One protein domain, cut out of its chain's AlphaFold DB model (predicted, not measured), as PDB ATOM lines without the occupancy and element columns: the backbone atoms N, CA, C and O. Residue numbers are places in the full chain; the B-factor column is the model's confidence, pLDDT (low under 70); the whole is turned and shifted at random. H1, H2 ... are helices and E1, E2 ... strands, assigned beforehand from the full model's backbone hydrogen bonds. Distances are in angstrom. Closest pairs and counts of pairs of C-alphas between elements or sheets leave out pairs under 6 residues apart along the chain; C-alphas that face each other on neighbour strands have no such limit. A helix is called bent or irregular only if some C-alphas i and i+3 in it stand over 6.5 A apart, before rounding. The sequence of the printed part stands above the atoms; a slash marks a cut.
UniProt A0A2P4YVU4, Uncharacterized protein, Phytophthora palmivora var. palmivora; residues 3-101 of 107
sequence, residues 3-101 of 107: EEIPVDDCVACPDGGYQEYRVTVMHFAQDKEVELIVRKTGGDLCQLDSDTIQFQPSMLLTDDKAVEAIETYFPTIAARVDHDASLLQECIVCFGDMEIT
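What this domain is: This is residues 3 to 101 of the 107 residues of an uncharacterized protein of Phytophthora palmivora var. palmivora (UniProt A0A2P4YVU4). Two parts stand loosely together: a twisted four-stranded sheet, E1 to E4, built mostly of the long hairpin E2 and E3, and a bent two-stranded ribbon, E5 and E6, with three short helices clustered at one end. Residues 27 to 32, round the hairpin's turn, stick out. The 99 printed residues hold, in order, E1 E2 E3 E4 E5 H1 H2 H3 E6; the class is mixed, and both sheets, E1-E2-E3-E4 and E5-E6, are antiparallel. The whole is loose, with a radius of gyration of the C-alphas of 15.7 A and spans of 49 by 34 by 21 A.

Where its parts are: E1 is residues 3 to 5, with C-alpha 3 at (29.587, -14.095, 24.845). E2, residues 20 to 27, measures 22.1 A, and E3, residues 32 to 40, 25.0 A. E4 is residues 46 to 48. E5, residues 53 to 61, measures 21.7 A and bends by 67 degrees at residue 58. H1 is residues 63 to 73, 15.6 A; H2 is 75 to 80 and H3 85 to 88. E6, residues 93 to 100, 20.8 A, bends by 55 degrees at residue 96 and ends with C-alpha 100 at (36.498, -8.089, 5.543).

How they stand to each other: E1 to E4 form a meander, each strand the antiparallel neighbour of the one before. N 3 and O 22 are 3.1 A apart, N 23 and O 36 2.8 A, and N 39 and O 47 2.8 A, within hydrogen-bond range. E4 and E5 meet only through their link. E5 and E6 are antiparallel at 156 degrees, with N 54 and O 99 at 2.8 A. The closest C-alphas of H1 and E6, Ala 66 and Val 93, are 5.5 A apart. H1 and H3 touch, closest at the C-alphas of Val 67 and Leu 88, 5.4 A. H1 and H2 touch only at the corner, closest at the C-alphas of Glu 71 and Ala 78, 5.6 A. In H1 and H2 every O i to N i+4 pair is within hydrogen-bond range; H3 is too short for one.

The domain as a whole: The farthest C-alphas, Asp 31 and Ser 86, are 49.2 A apart. The printed part has no cut; the link E1 to E2 is long, 14 residues. Mean pLDDT of the printed part is 74.7, with residues 3 to 21 and 40 to 44 under 70.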
ATOM      1  N   GLU A   3      30.686 -13.438  24.125       58.59
ATOM      2  CA  GLU A   3      29.587 -14.095  24.845       58.59
ATOM      3  C   GLU A   3      29.223 -15.411  24.143       58.59
ATOM      4  O   GLU A   3      29.035 -15.426  22.924       58.59
ATOM      5  N   GLU A   4      29.158 -16.510  24.903       56.28
ATOM      6  CA  GLU A   4      28.757 -17.834  24.409       56.28
ATOM      7  C   GLU A   4      27.237 -17.921  24.275       56.28
ATOM      8  O   GLU A   4      26.508 -17.770  25.258       56.28
ATOM      9  N   ILE A   5      26.759 -18.212  23.064       59.75
ATOM     10  CA  ILE A   5      25.343 -18.428  22.783       59.75
ATOM     11  C   ILE A   5      25.104 -19.941  22.681       59.75
ATOM     12  O   ILE A   5      25.681 -20.595  21.805       59.75
ATOM     13  N   PRO A   6      24.262 -20.529  23.551       53.47
ATOM     14  CA  PRO A   6      23.915 -21.937  23.450       53.47
ATOM     15  C   PRO A   6      23.053 -22.150  22.204       53.47
ATOM     16  O   PRO A   6      21.962 -21.589  22.092       53.47
ATOM     17  N   VAL A   7      23.532 -22.974  21.279       54.38
ATOM     18  CA  VAL A   7      22.742 -23.458  20.143       54.38
ATOM     19  C   VAL A   7      22.579 -24.974  20.239       54.38
ATOM     20  O   VAL A   7      23.303 -25.644  20.972       54.38
ATOM     21  N   ASP A   8      21.540 -25.481  19.577       44.59
ATOM     22  CA  ASP A   8      21.070 -26.864  19.678       44.59
ATOM     23  C   ASP A   8      22.208 -27.859  19.377       44.59
ATOM     24  O   ASP A   8      22.889 -27.725  18.354       44.59
ATOM     25  N   ASP A   9      22.404 -28.851  20.256       44.47
ATOM     26  CA  ASP A   9      23.405 -29.925  20.138       44.47
ATOM     27  C   ASP A   9      23.018 -30.851  18.967       44.47
ATOM     28  O   ASP A   9      22.562 -31.987  19.131       44.47
ATOM     29  N   CYS A  10      23.145 -30.359  17.736       48.62
ATOM     30  CA  CYS A  10      22.896 -31.159  16.550       48.62
ATOM     31  C   CYS A  10      24.070 -32.123  16.347       48.62
ATOM     32  O   CYS A  10      25.049 -31.841  15.655       48.62
ATOM     33  N   VAL A  11      23.933 -33.300  16.954       44.03
ATOM     34  CA  VAL A  11      24.871 -34.438  16.936       44.03
ATOM     35  C   VAL A  11      25.177 -34.947  15.511       44.03
ATOM     36  O   VAL A  11      26.119 -35.710  15.314       44.03
ATOM     37  N   ALA A  12      24.399 -34.529  14.506       39.38
ATOM     38  CA  ALA A  12      24.518 -34.958  13.113       39.38
ATOM     39  C   ALA A  12      25.235 -33.952  12.192       39.38
ATOM     40  O   ALA A  12      25.442 -34.260  11.018       39.38
ATOM     41  N   CYS A  13      25.612 -32.764  12.680       50.62
ATOM     42  CA  CYS A  13      26.299 -31.789  11.836       50.62
ATOM     43  C   CYS A  13      27.791 -32.146  11.665       50.62
ATOM     44  O   CYS A  13      28.484 -32.431  12.658       50.62
ATOM     45  N   PRO A  14      28.321 -32.086  10.426       47.66
ATOM     46  CA  PRO A  14      29.746 -32.288  10.154       47.66
ATOM     47  C   PRO A  14      30.645 -31.322  10.956       47.66
ATOM     48  O   PRO A  14      31.790 -31.657  11.239       47.66
ATOM     49  N   ASP A  15      30.078 -30.215  11.445       49.81
ATOM     50  CA  ASP A  15      30.767 -29.085  12.077       49.81
ATOM     51  C   ASP A  15      30.890 -29.122  13.615       49.81
ATOM     52  O   ASP A  15      31.298 -28.132  14.216       49.81
ATOM     53  N   GLY A  16      30.561 -30.227  14.294       48.97
ATOM     54  CA  GLY A  16      30.931 -30.364  15.719       48.97
ATOM     55  C   GLY A  16      29.839 -30.111  16.759       48.97
ATOM     56  O   GLY A  16      30.080 -30.390  17.928       48.97
ATOM     57  N   GLY A  17      28.658 -29.639  16.348       53.00
ATOM     58  CA  GLY A  17      27.766 -28.913  17.254       53.00
ATOM     59  C   GLY A  17      28.246 -27.467  17.303       53.00
ATOM     60  O   GLY A  17      29.357 -27.184  17.749       53.00
ATOM     61  N   TYR A  18      27.468 -26.557  16.726       53.00
ATOM     62  CA  TYR A  18      27.897 -25.169  16.632       53.00
ATOM     63  C   TYR A  18      27.920 -24.592  18.052       53.00
ATOM     64  O   TYR A  18      27.016 -24.824  18.838       53.00
ATOM     65  N   GLN A  19      28.970 -23.877  18.425       58.09
ATOM     66  CA  GLN A  19      28.897 -22.923  19.527       58.09
ATOM     67  C   GLN A  19      29.126 -21.571  18.882       58.09
ATOM     68  O   GLN A  19      30.162 -21.359  18.247       58.09
ATOM     69  N   GLU A  20      28.121 -20.705  18.954       67.75
ATOM     70  CA  GLU A  20      28.210 -19.357  18.413       67.75
ATOM     71  C   GLU A  20      28.745 -18.425  19.495       67.75
ATOM     72  O   GLU A  20      28.253 -18.388  20.622       67.75
ATOM     73  N   TYR A  21      29.776 -17.669  19.143       68.12
ATOM     74  CA  TYR A  21      30.343 -16.625  19.974       68.12
ATOM     75  C   TYR A  21      30.002 -15.282  19.352       68.12
ATOM     76  O   TYR A  21      30.281 -15.046  18.175       68.12
ATOM     77  N   ARG A  22      29.457 -14.370  20.153       73.69
ATOM     78  CA  ARG A  22      29.381 -12.963  19.762       73.69
ATOM     79  C   ARG A  22      30.713 -12.296  20.080       73.69
ATOM     80  O   ARG A  22      31.113 -12.268  21.238       73.69
ATOM     81  N   VAL A  23      31.408 -11.783  19.071       75.62
ATOM     82  CA  VAL A  23      32.724 -11.140  19.179       75.62
ATOM     83  C   VAL A  23      32.616  -9.684  18.752       75.62
ATOM     84  O   VAL A  23      32.205  -9.388  17.637       75.62
ATOM     85  N   THR A  24      33.047  -8.770  19.613       77.25
ATOM     86  CA  THR A  24      33.165  -7.349  19.270       77.25
ATOM     87  C   THR A  24      34.547  -7.060  18.688       77.25
ATOM     88  O   THR A  24      35.566  -7.283  19.348       77.25
ATOM     89  N   VAL A  25      34.589  -6.543  17.459       77.31
ATOM     90  CA  VAL A  25      35.800  -6.052  16.794       77.31
ATOM     91  C   VAL A  25      35.854  -4.536  16.924       77.31
ATOM     92  O   VAL A  25      34.924  -3.838  16.531       77.31
ATOM     93  N   MET A  26      36.960  -4.025  17.462       75.75
ATOM     94  CA  MET A  26      37.168  -2.596  17.682       75.75
ATOM     95  C   MET A  26      38.212  -2.030  16.719       75.75
ATOM     96  O   MET A  26      39.358  -2.481  16.679       75.75
ATOM     97  N   HIS A  27      37.845  -0.973  16.004       75.62
ATOM     98  CA  HIS A  27      38.753  -0.162  15.212       75.62
ATOM     99  C   HIS A  27      39.271   1.026  16.042       75.62
ATOM    100  O   HIS A  27      38.743   2.136  15.973       75.62
ATOM    101  N   PHE A  28      40.369   0.819  16.776       74.50
ATOM    102  CA  PHE A  28      40.930   1.805  17.716       74.50
ATOM    103  C   PHE A  28      41.146   3.211  17.138       74.50
ATOM    104  O   PHE A  28      40.837   4.196  17.795       74.50
ATOM    105  N   ALA A  29      41.656   3.336  15.909       76.56
ATOM    106  CA  ALA A  29      41.948   4.657  15.338       76.56
ATOM    107  C   ALA A  29      40.693   5.461  14.948       76.56
ATOM    108  O   ALA A  29      40.798   6.660  14.704       76.56
ATOM    109  N   GLN A  30      39.528   4.811  14.871       71.75
ATOM    110  CA  GLN A  30      38.257   5.442  14.510       71.75
ATOM    111  C   GLN A  30      37.238   5.395  15.661       71.75
ATOM    112  O   GLN A  30      36.105   5.805  15.450       71.75
ATOM    113  N   ASP A  31      37.640   4.898  16.840       77.31
ATOM    114  CA  ASP A  31      36.795   4.694  18.029       77.31
ATOM    115  C   ASP A  31      35.449   4.021  17.712       77.31
ATOM    116  O   ASP A  31      34.374   4.474  18.093       77.31
ATOM    117  N   LYS A  32      35.523   2.953  16.916       73.69
ATOM    118  CA  LYS A  32      34.366   2.282  16.326       73.69
ATOM    119  C   LYS A  32      34.380   0.799  16.653       73.69
ATOM    120  O   LYS A  32      35.444   0.183  16.665       73.69
ATOM    121  N   GLU A  33      33.209   0.222  16.874       78.12
ATOM    122  CA  GLU A  33      33.049  -1.197  17.180       78.12
ATOM    123  C   GLU A  33      31.963  -1.845  16.322       78.12
ATOM    124  O   GLU A  33      31.014  -1.190  15.892       78.12
ATOM    125  N   VAL A  34      32.138  -3.132  16.043       74.69
ATOM    126  CA  VAL A  34      31.183  -3.957  15.303       74.69
ATOM    127  C   VAL A  34      31.088  -5.322  15.973       74.69
ATOM    128  O   VAL A  34      32.103  -5.920  16.331       74.69
ATOM    129  N   GLU A  35      29.868  -5.805  16.180       75.00
ATOM    130  CA  GLU A  35      29.623  -7.143  16.713       75.00
ATOM    131  C   GLU A  35      29.498  -8.145  15.566       75.00
ATOM    132  O   GLU A  35      28.753  -7.930  14.612       75.00
ATOM    133  N   LEU A  36      30.216  -9.258  15.677       76.62
ATOM    134  CA  LEU A  36      30.213 -10.360  14.724       76.62
ATOM    135  C   LEU A  36      29.819 -11.644  15.446       76.62
ATOM    136  O   LEU A  36      30.134 -11.824  16.620       76.62
ATOM    137  N   ILE A  37      29.151 -12.549  14.742       75.12
ATOM    138  CA  ILE A  37      28.903 -13.904  15.234       75.12
ATOM    139  C   ILE A  37      29.936 -14.814  14.580       75.12
ATOM    140  O   ILE A  37      30.075 -14.824  13.359       75.12
ATOM    141  N   VAL A  38      30.675 -15.561  15.395       76.81
ATOM    142  CA  VAL A  38      31.640 -16.559  14.932       76.81
ATOM    143  C   VAL A  38      31.240 -17.932  15.448       76.81
ATOM    144  O   VAL A  38      30.700 -18.054  16.544       76.81
ATOM    145  N   ARG A  39      31.501 -18.980  14.672       74.75
ATOM    146  CA  ARG A  39      31.197 -20.368  15.041       74.75
ATOM    147  C   ARG A  39      32.469 -21.072  15.482       74.75
ATOM    148  O   ARG A  39      33.492 -20.954  14.820       74.75
ATOM    149  N   LYS A  40      32.429 -21.837  16.569       69.69
ATOM    150  CA  LYS A  40      33.560 -22.681  16.970       69.69
ATOM    151  C   LYS A  40      33.791 -23.778  15.944       69.69
ATOM    152  O   LYS A  40      32.866 -24.520  15.630       69.69
ATOM    153  N   THR A  41      35.024 -23.940  15.486       66.19
ATOM    154  CA  THR A  41      35.377 -25.019  14.560       66.19
ATOM    155  C   THR A  41      36.052 -26.136  15.328       66.19
ATOM    156  O   THR A  41      37.261 -26.299  15.218       66.19
ATOM    157  N   GLY A  42      35.305 -26.866  16.162       60.84
ATOM    158  CA  GLY A  42      35.774 -28.143  16.710       60.84
ATOM    159  C   GLY A  42      37.214 -28.169  17.274       60.84
ATOM    160  O   GLY A  42      37.912 -29.178  17.150       60.84
ATOM    161  N   GLY A  43      37.696 -27.060  17.824       67.56
ATOM    162  CA  GLY A  43      39.115 -26.784  18.039       67.56
ATOM    163  C   GLY A  43      39.317 -25.377  18.596       67.56
ATOM    164  O   GLY A  43      38.357 -24.761  19.067       67.56
ATOM    165  N   ASP A  44      40.547 -24.871  18.524       69.44
ATOM    166  CA  ASP A  44      40.916 -23.548  19.057       69.44
ATOM    167  C   ASP A  44      40.631 -22.395  18.077       69.44
ATOM    168  O   ASP A  44      40.828 -21.223  18.402       69.44
ATOM    169  N   LEU A  45      40.163 -22.720  16.868       71.19
ATOM    170  CA  LEU A  45      39.796 -21.756  15.836       71.19
ATOM    171  C   LEU A  45      38.283 -21.478  15.818       71.19
ATOM    172  O   LEU A  45      37.461 -22.239  16.339       71.19
ATOM    173  N   CYS A  46      37.926 -20.348  15.209       73.31
ATOM    174  CA  CYS A  46      36.548 -19.940  14.956       73.31
ATOM    175  C   CYS A  46      36.365 -19.635  13.466       73.31
ATOM    176  O   CYS A  46      37.239 -19.049  12.831       73.31
ATOM    177  N   GLN A  47      35.207 -19.991  12.928       74.06
ATOM    178  CA  GLN A  47      34.758 -19.632  11.596       74.06
ATOM    179  C   GLN A  47      33.976 -18.327  11.662       74.06
ATOM    180  O   GLN A  47      33.010 -18.200  12.416       74.06
ATOM    181  N   LEU A  48      34.370 -17.379  10.824       75.31
ATOM    182  CA  LEU A  48      33.529 -16.250  10.465       75.31
ATOM    183  C   LEU A  48      32.782 -16.593   9.174       75.31
ATOM    184  O   LEU A  48      33.394 -17.066   8.218       75.31
ATOM    185  N   ASP A  49      31.473 -16.365   9.162       70.25
ATOM    186  CA  ASP A  49      30.596 -16.629   8.019       70.25
ATOM    187  C   ASP A  49      29.797 -15.357   7.714       70.25
ATOM    188  O   ASP A  49      28.992 -14.913   8.534       70.25
ATOM    189  N   SER A  50      30.093 -14.714   6.586       71.25
ATOM    190  CA  SER A  50      29.424 -13.496   6.117       71.25
ATOM    191  C   SER A  50      29.727 -13.278   4.637       71.25
ATOM    192  O   SER A  50      30.850 -13.515   4.193       71.25
ATOM    193  N   ASP A  51      28.764 -12.731   3.891       71.88
ATOM    194  CA  ASP A  51      28.926 -12.361   2.475       71.88
ATOM    195  C   ASP A  51      30.003 -11.279   2.254       71.88
ATOM    196  O   ASP A  51      30.487 -11.077   1.142       71.88
ATOM    197  N   THR A  52      30.385 -10.577   3.322       72.75
ATOM    198  CA  THR A  52      31.369  -9.483   3.327       72.75
ATOM    199  C   THR A  52      32.800  -9.952   3.598       72.75
ATOM    200  O   THR A  52      33.721  -9.134   3.667       72.75
ATOM    201  N   ILE A  53      32.990 -11.261   3.787       75.31
ATOM    202  CA  ILE A  53      34.278 -11.875   4.093       75.31
ATOM    203  C   ILE A  53      34.804 -12.573   2.849       75.31
ATOM    204  O   ILE A  53      34.171 -13.469   2.294       75.31
ATOM    205  N   GLN A  54      36.006 -12.191   2.433       78.44
ATOM    206  CA  GLN A  54      36.722 -12.834   1.344       78.44
ATOM    207  C   GLN A  54      37.955 -13.534   1.900       78.44
ATOM    208  O   GLN A  54      38.846 -12.908   2.471       78.44
ATOM    209  N   PHE A  55      38.012 -14.852   1.723       80.12
ATOM    210  CA  PHE A  55      39.199 -15.637   2.037       80.12
ATOM    211  C   PHE A  55      40.043 -15.819   0.776       80.12
ATOM    212  O   PHE A  55      39.589 -16.418  -0.202       80.12
ATOM    213  N   GLN A  56      41.276 -15.319   0.803       82.19
ATOM    214  CA  GLN A  56      42.240 -15.491  -0.277       82.19
ATOM    215  C   GLN A  56      43.271 -16.552   0.132       82.19
ATOM    216  O   GLN A  56      44.140 -16.276   0.964       82.19
ATOM    217  N   PRO A  57      43.202 -17.779  -0.423       83.69
ATOM    218  CA  PRO A  57      44.142 -18.835  -0.071       83.69
ATOM    219  C   PRO A  57      45.551 -18.480  -0.559       83.69
ATOM    220  O   PRO A  57      45.766 -18.218  -1.742       83.69
ATOM    221  N   SER A  58      46.521 -18.517   0.350       87.25
ATOM    222  CA  SER A  58      47.943 -18.291   0.071       87.25
ATOM    223  C   SER A  58      48.746 -19.593   0.068       87.25
ATOM    224  O   SER A  58      49.763 -19.697  -0.622       87.25
ATOM    225  N   MET A  59      48.285 -20.608   0.803       88.50
ATOM    226  CA  MET A  59      48.936 -21.908   0.912       88.50
ATOM    227  C   MET A  59      47.907 -23.035   1.023       88.50
ATOM    228  O   MET A  59      46.886 -22.917   1.691       88.50
ATOM    229  N   LEU A  60      48.210 -24.155   0.370       89.12
ATOM    230  CA  LEU A  60      47.409 -25.376   0.391       89.12
ATOM    231  C   LEU A  60      48.264 -26.503   0.966       89.12
ATOM    232  O   LEU A  60      49.345 -26.788   0.445       89.12
ATOM    233  N   LEU A  61      47.789 -27.128   2.039       87.69
ATOM    234  CA  LEU A  61      48.381 -28.327   2.616       87.69
ATOM    235  C   LEU A  61      47.561 -29.549   2.210       87.69
ATOM    236  O   LEU A  61      46.332 -29.511   2.179       87.69
ATOM    237  N   THR A  62      48.275 -30.623   1.897       89.44
ATOM    238  CA  THR A  62      47.755 -31.920   1.446       89.44
ATOM    239  C   THR A  62      48.575 -33.030   2.100       89.44
ATOM    240  O   THR A  62      49.638 -32.751   2.675       89.44
ATOM    241  N   ASP A  63      48.083 -34.268   2.018       90.88
ATOM    242  CA  ASP A  63      48.741 -35.462   2.550       90.88
ATOM    243  C   ASP A  63      49.130 -35.283   4.034       90.88
ATOM    244  O   ASP A  63      48.385 -34.698   4.820       90.88
ATOM    245  N   ASP A  64      50.322 -35.735   4.428       90.38
ATOM    246  CA  ASP A  64      50.817 -35.694   5.809       90.38
ATOM    247  C   ASP A  64      50.784 -34.288   6.433       90.38
ATOM    248  O   ASP A  64      50.552 -34.141   7.631       90.38
ATOM    249  N   LYS A  65      50.960 -33.232   5.624       89.19
ATOM    250  CA  LYS A  65      50.896 -31.846   6.116       89.19
ATOM    251  C   LYS A  65      49.470 -31.405   6.429       89.19
ATOM    252  O   LYS A  65      49.276 -30.575   7.314       89.19
ATOM    253  N   ALA A  66      48.483 -31.917   5.692       87.12
ATOM    254  CA  ALA A  66      47.079 -31.694   6.014       87.12
ATOM    255  C   ALA A  66      46.709 -32.429   7.305       87.12
ATOM    256  O   ALA A  66      46.059 -31.832   8.158       87.12
ATOM    257  N   VAL A  67      47.192 -33.665   7.492       87.69
ATOM    258  CA  VAL A  67      46.985 -34.428   8.735       87.69
ATOM    259  C   VAL A  67      47.528 -33.663   9.941       87.69
ATOM    260  O   VAL A  67      46.771 -33.388  10.868       87.69
ATOM    261  N   GLU A  68      48.795 -33.236   9.899       90.25
ATOM    262  CA  GLU A  68      49.430 -32.487  10.994       90.25
ATOM    263  C   GLU A  68      48.656 -31.202  11.336       90.25
ATOM    264  O   GLU A  68      48.422 -30.885  12.507       90.25
ATOM    265  N   ALA A  69      48.198 -30.475  10.312       87.50
ATOM    266  CA  ALA A  69      47.391 -29.276  10.501       87.50
ATOM    267  C   ALA A  69      46.008 -29.593  11.098       87.50
ATOM    268  O   ALA A  69      45.552 -28.867  11.980       87.50
ATOM    269  N   ILE A  70      45.344 -30.667  10.664       84.75
ATOM    270  CA  ILE A  70      44.034 -31.065  11.196       84.75
ATOM    271  C   ILE A  70      44.141 -31.480  12.659       84.75
ATOM    272  O   ILE A  70      43.339 -31.029  13.472       84.75
ATOM    273  N   GLU A  71      45.152 -32.267  13.019       86.62
ATOM    274  CA  GLU A  71      45.375 -32.663  14.410       86.62
ATOM    275  C   GLU A  71      45.683 -31.466  15.317       86.62
ATOM    276  O   GLU A  71      45.249 -31.436  16.469       86.62
ATOM    277  N   THR A  72      46.386 -30.463  14.789       87.06
ATOM    278  CA  THR A  72      46.766 -29.265  15.547       87.06
ATOM    279  C   THR A  72      45.601 -28.290  15.709       87.06
ATOM    280  O   THR A  72      45.350 -27.798  16.807       87.06
ATOM    281  N   TYR A  73      44.899 -27.972  14.620       82.62
ATOM    282  CA  TYR A  73      43.937 -26.866  14.586       82.62
ATOM    283  C   TYR A  73      42.480 -27.313  14.736       82.62
ATOM    284  O   TYR A  73      41.644 -26.534  15.196       82.62
ATOM    285  N   PHE A  74      42.176 -28.567  14.394       82.75
ATOM    286  CA  PHE A  74      40.825 -29.129  14.401       82.75
ATOM    287  C   PHE A  74      40.771 -30.475  15.157       82.75
ATOM    288  O   PHE A  74      40.312 -31.483  14.610       82.75
ATOM    289  N   PRO A  75      41.207 -30.528  16.432       80.38
ATOM    290  CA  PRO A  75      41.371 -31.775  17.180       80.38
ATOM    291  C   PRO A  75      40.082 -32.595  17.322       80.38
ATOM    292  O   PRO A  75      40.147 -33.822  17.373       80.38
ATOM    293  N   THR A  76      38.896 -31.976  17.349       80.06
ATOM    294  CA  THR A  76      37.643 -32.758  17.378       80.06
ATOM    295  C   THR A  76      37.348 -33.445  16.043       80.06
ATOM    296  O   THR A  76      36.728 -34.505  16.051       80.06
ATOM    297  N   ILE A  77      37.800 -32.889  14.911       79.50
ATOM    298  CA  ILE A  77      37.672 -33.537  13.599       79.50
ATOM    299  C   ILE A  77      38.578 -34.767  13.571       79.50
ATOM    300  O   ILE A  77      38.103 -35.852  13.241       79.50
ATOM    301  N   ALA A  78      39.834 -34.625  14.011       84.12
ATOM    302  CA  ALA A  78      40.757 -35.749  14.153       84.12
ATOM    303  C   ALA A  78      40.195 -36.838  15.088       84.12
ATOM    304  O   ALA A  78      40.150 -38.009  14.719       84.12
ATOM    305  N   ALA A  79      39.661 -36.454  16.252       84.00
ATOM    306  CA  ALA A  79      39.078 -37.395  17.207       84.00
ATOM    307  C   ALA A  79      37.832 -38.126  16.666       84.00
ATOM    308  O   ALA A  79      37.610 -39.291  16.991       84.00
ATOM    309  N   ARG A  80      37.013 -37.472  15.830       80.75
ATOM    310  CA  ARG A  80      35.809 -38.079  15.225       80.75
ATOM    311  C   ARG A  80      36.130 -39.226  14.274       80.75
ATOM    312  O   ARG A  80      35.315 -40.134  14.139       80.75
ATOM    313  N   VAL A  81      37.291 -39.175  13.630       82.06
ATOM    314  CA  VAL A  81      37.789 -40.240  12.751       82.06
ATOM    315  C   VAL A  81      38.813 -41.135  13.452       82.06
ATOM    316  O   VAL A  81      39.552 -41.840  12.779       82.06
ATOM    317  N   ASP A  82      38.874 -41.105  14.788       87.62
ATOM    318  CA  ASP A  82      39.831 -41.874  15.600       87.62
ATOM    319  C   ASP A  82      41.293 -41.686  15.158       87.62
ATOM    320  O   ASP A  82      42.091 -42.620  15.151       87.62
ATOM    321  N   HIS A  83      41.642 -40.463  14.743       85.88
ATOM    322  CA  HIS A  83      42.964 -40.119  14.217       85.88
ATOM    323  C   HIS A  83      43.402 -40.990  13.021       85.88
ATOM    324  O   HIS A  83      44.596 -41.198  12.794       85.88
ATOM    325  N   ASP A  84      42.451 -41.503  12.230       88.56
ATOM    326  CA  ASP A  84      42.756 -42.275  11.028       88.56
ATOM    327  C   ASP A  84      43.407 -41.383   9.958       88.56
ATOM    328  O   ASP A  84      42.746 -40.646   9.219       88.56
ATOM    329  N   ALA A  85      44.733 -41.482   9.859       86.31
ATOM    330  CA  ALA A  85      45.536 -40.715   8.917       86.31
ATOM    331  C   ALA A  85      45.117 -40.926   7.455       86.31
ATOM    332  O   ALA A  85      45.252 -40.001   6.660       86.31
ATOM    333  N   SER A  86      44.582 -42.098   7.088       85.62
ATOM    334  CA  SER A  86      44.170 -42.362   5.705       85.62
ATOM    335  C   SER A  86      42.966 -41.517   5.294       85.62
ATOM    336  O   SER A  86      42.932 -41.005   4.179       85.62
ATOM    337  N   LEU A  87      42.029 -41.290   6.219       83.06
ATOM    338  CA  LEU A  87      40.881 -40.409   6.008       83.06
ATOM    339  C   LEU A  87      41.287 -38.934   6.057       83.06
ATOM    340  O   LEU A  87      40.774 -38.119   5.295       83.06
ATOM    341  N   LEU A  88      42.227 -38.580   6.936       82.94
ATOM    342  CA  LEU A  88      42.707 -37.204   7.065       82.94
ATOM    343  C   LEU A  88      43.564 -36.754   5.869       82.94
ATOM    344  O   LEU A  88      43.531 -35.577   5.518       82.94
ATOM    345  N   GLN A  89      44.292 -37.666   5.221       85.00
ATOM    346  CA  GLN A  89      45.083 -37.380   4.014       85.00
ATOM    347  C   GLN A  89      44.218 -37.002   2.803       85.00
ATOM    348  O   GLN A  89      44.701 -36.315   1.905       85.00
ATOM    349  N   GLU A  90      42.944 -37.408   2.774       85.25
ATOM    350  CA  GLU A  90      42.004 -37.010   1.715       85.25
ATOM    351  C   GLU A  90      41.548 -35.545   1.848       85.25
ATOM    352  O   GLU A  90      40.986 -34.973   0.908       85.25
ATOM    353  N   CYS A  91      41.803 -34.911   2.995       81.56
ATOM    354  CA  CYS A  91      41.452 -33.523   3.249       81.56
ATOM    355  C   CYS A  91      42.499 -32.548   2.694       81.56
ATOM    356  O   CYS A  91      43.700 -32.813   2.652       81.56
ATOM    357  N   ILE A  92      42.032 -31.352   2.336       83.88
ATOM    358  CA  ILE A  92      42.883 -30.226   1.945       83.88
ATOM    359  C   ILE A  92      42.708 -29.130   2.989       83.88
ATOM    360  O   ILE A  92      41.583 -28.712   3.262       83.88
ATOM    361  N   VAL A  93      43.816 -28.645   3.551       84.19
ATOM    362  CA  VAL A  93      43.800 -27.526   4.501       84.19
ATOM    363  C   VAL A  93      44.328 -26.275   3.814       84.19
ATOM    364  O   VAL A  93      45.465 -26.241   3.341       84.19
ATOM    365  N   CYS A  94      43.505 -25.234   3.769       85.12
ATOM    366  CA  CYS A  94      43.854 -23.955   3.163       85.12
ATOM    367  C   CYS A  94      44.289 -22.957   4.239       85.12
ATOM    368  O   CYS A  94      43.549 -22.698   5.185       85.12
ATOM    369  N   PHE A  95      45.448 -22.338   4.045       84.88
ATOM    370  CA  PHE A  95      45.889 -21.155   4.777       84.88
ATOM    371  C   PHE A  95      45.816 -19.953   3.847       84.88
ATOM    372  O   PHE A  95      46.069 -20.064   2.646       84.88
ATOM    373  N   GLY A  96      45.445 -18.806   4.388       84.19
ATOM    374  CA  GLY A  96      45.175 -17.624   3.592       84.19
ATOM    375  C   GLY A  96      44.875 -16.422   4.457       84.19
ATOM    376  O   GLY A  96      44.693 -16.546   5.670       84.19
ATOM    377  N   ASP A  97      44.824 -15.277   3.800       82.06
ATOM    378  CA  ASP A  97      44.412 -14.032   4.418       82.06
ATOM    379  C   ASP A  97      42.894 -13.894   4.303       82.06
ATOM    380  O   ASP A  97      42.279 -14.264   3.296       82.06
ATOM    381  N   MET A  98      42.283 -13.381   5.365       78.56
ATOM    382  CA  MET A  98      40.860 -13.077   5.405       78.56
ATOM    383  C   MET A  98      40.692 -11.563   5.373       78.56
ATOM    384  O   MET A  98      41.125 -10.864   6.289       78.56
ATOM    385  N   GLU A  99      40.057 -11.065   4.320       77.00
ATOM    386  CA  GLU A  99      39.706  -9.658   4.174       77.00
ATOM    387  C   GLU A  99      38.218  -9.476   4.462       77.00
ATOM    388  O   GLU A  99      37.379 -10.236   3.979       77.00
ATOM    389  N   ILE A 100      37.884  -8.458   5.253       78.12
ATOM    390  CA  ILE A 100      36.498  -8.089   5.543       78.12
ATOM    391  C   ILE A 100      36.261  -6.716   4.921       78.12
ATOM    392  O   ILE A 100      36.847  -5.729   5.370       78.12
ATOM    393  N   THR A 101      35.462  -6.655   3.857       72.38
ATOM    394  CA  THR A 101      35.354  -5.450   3.014       72.38
ATOM    395  C   THR A 101      34.304  -4.462   3.503       72.38
ATOM    396  O   THR A 101      34.499  -3.258   3.368       72.38
TER     397      THR A 101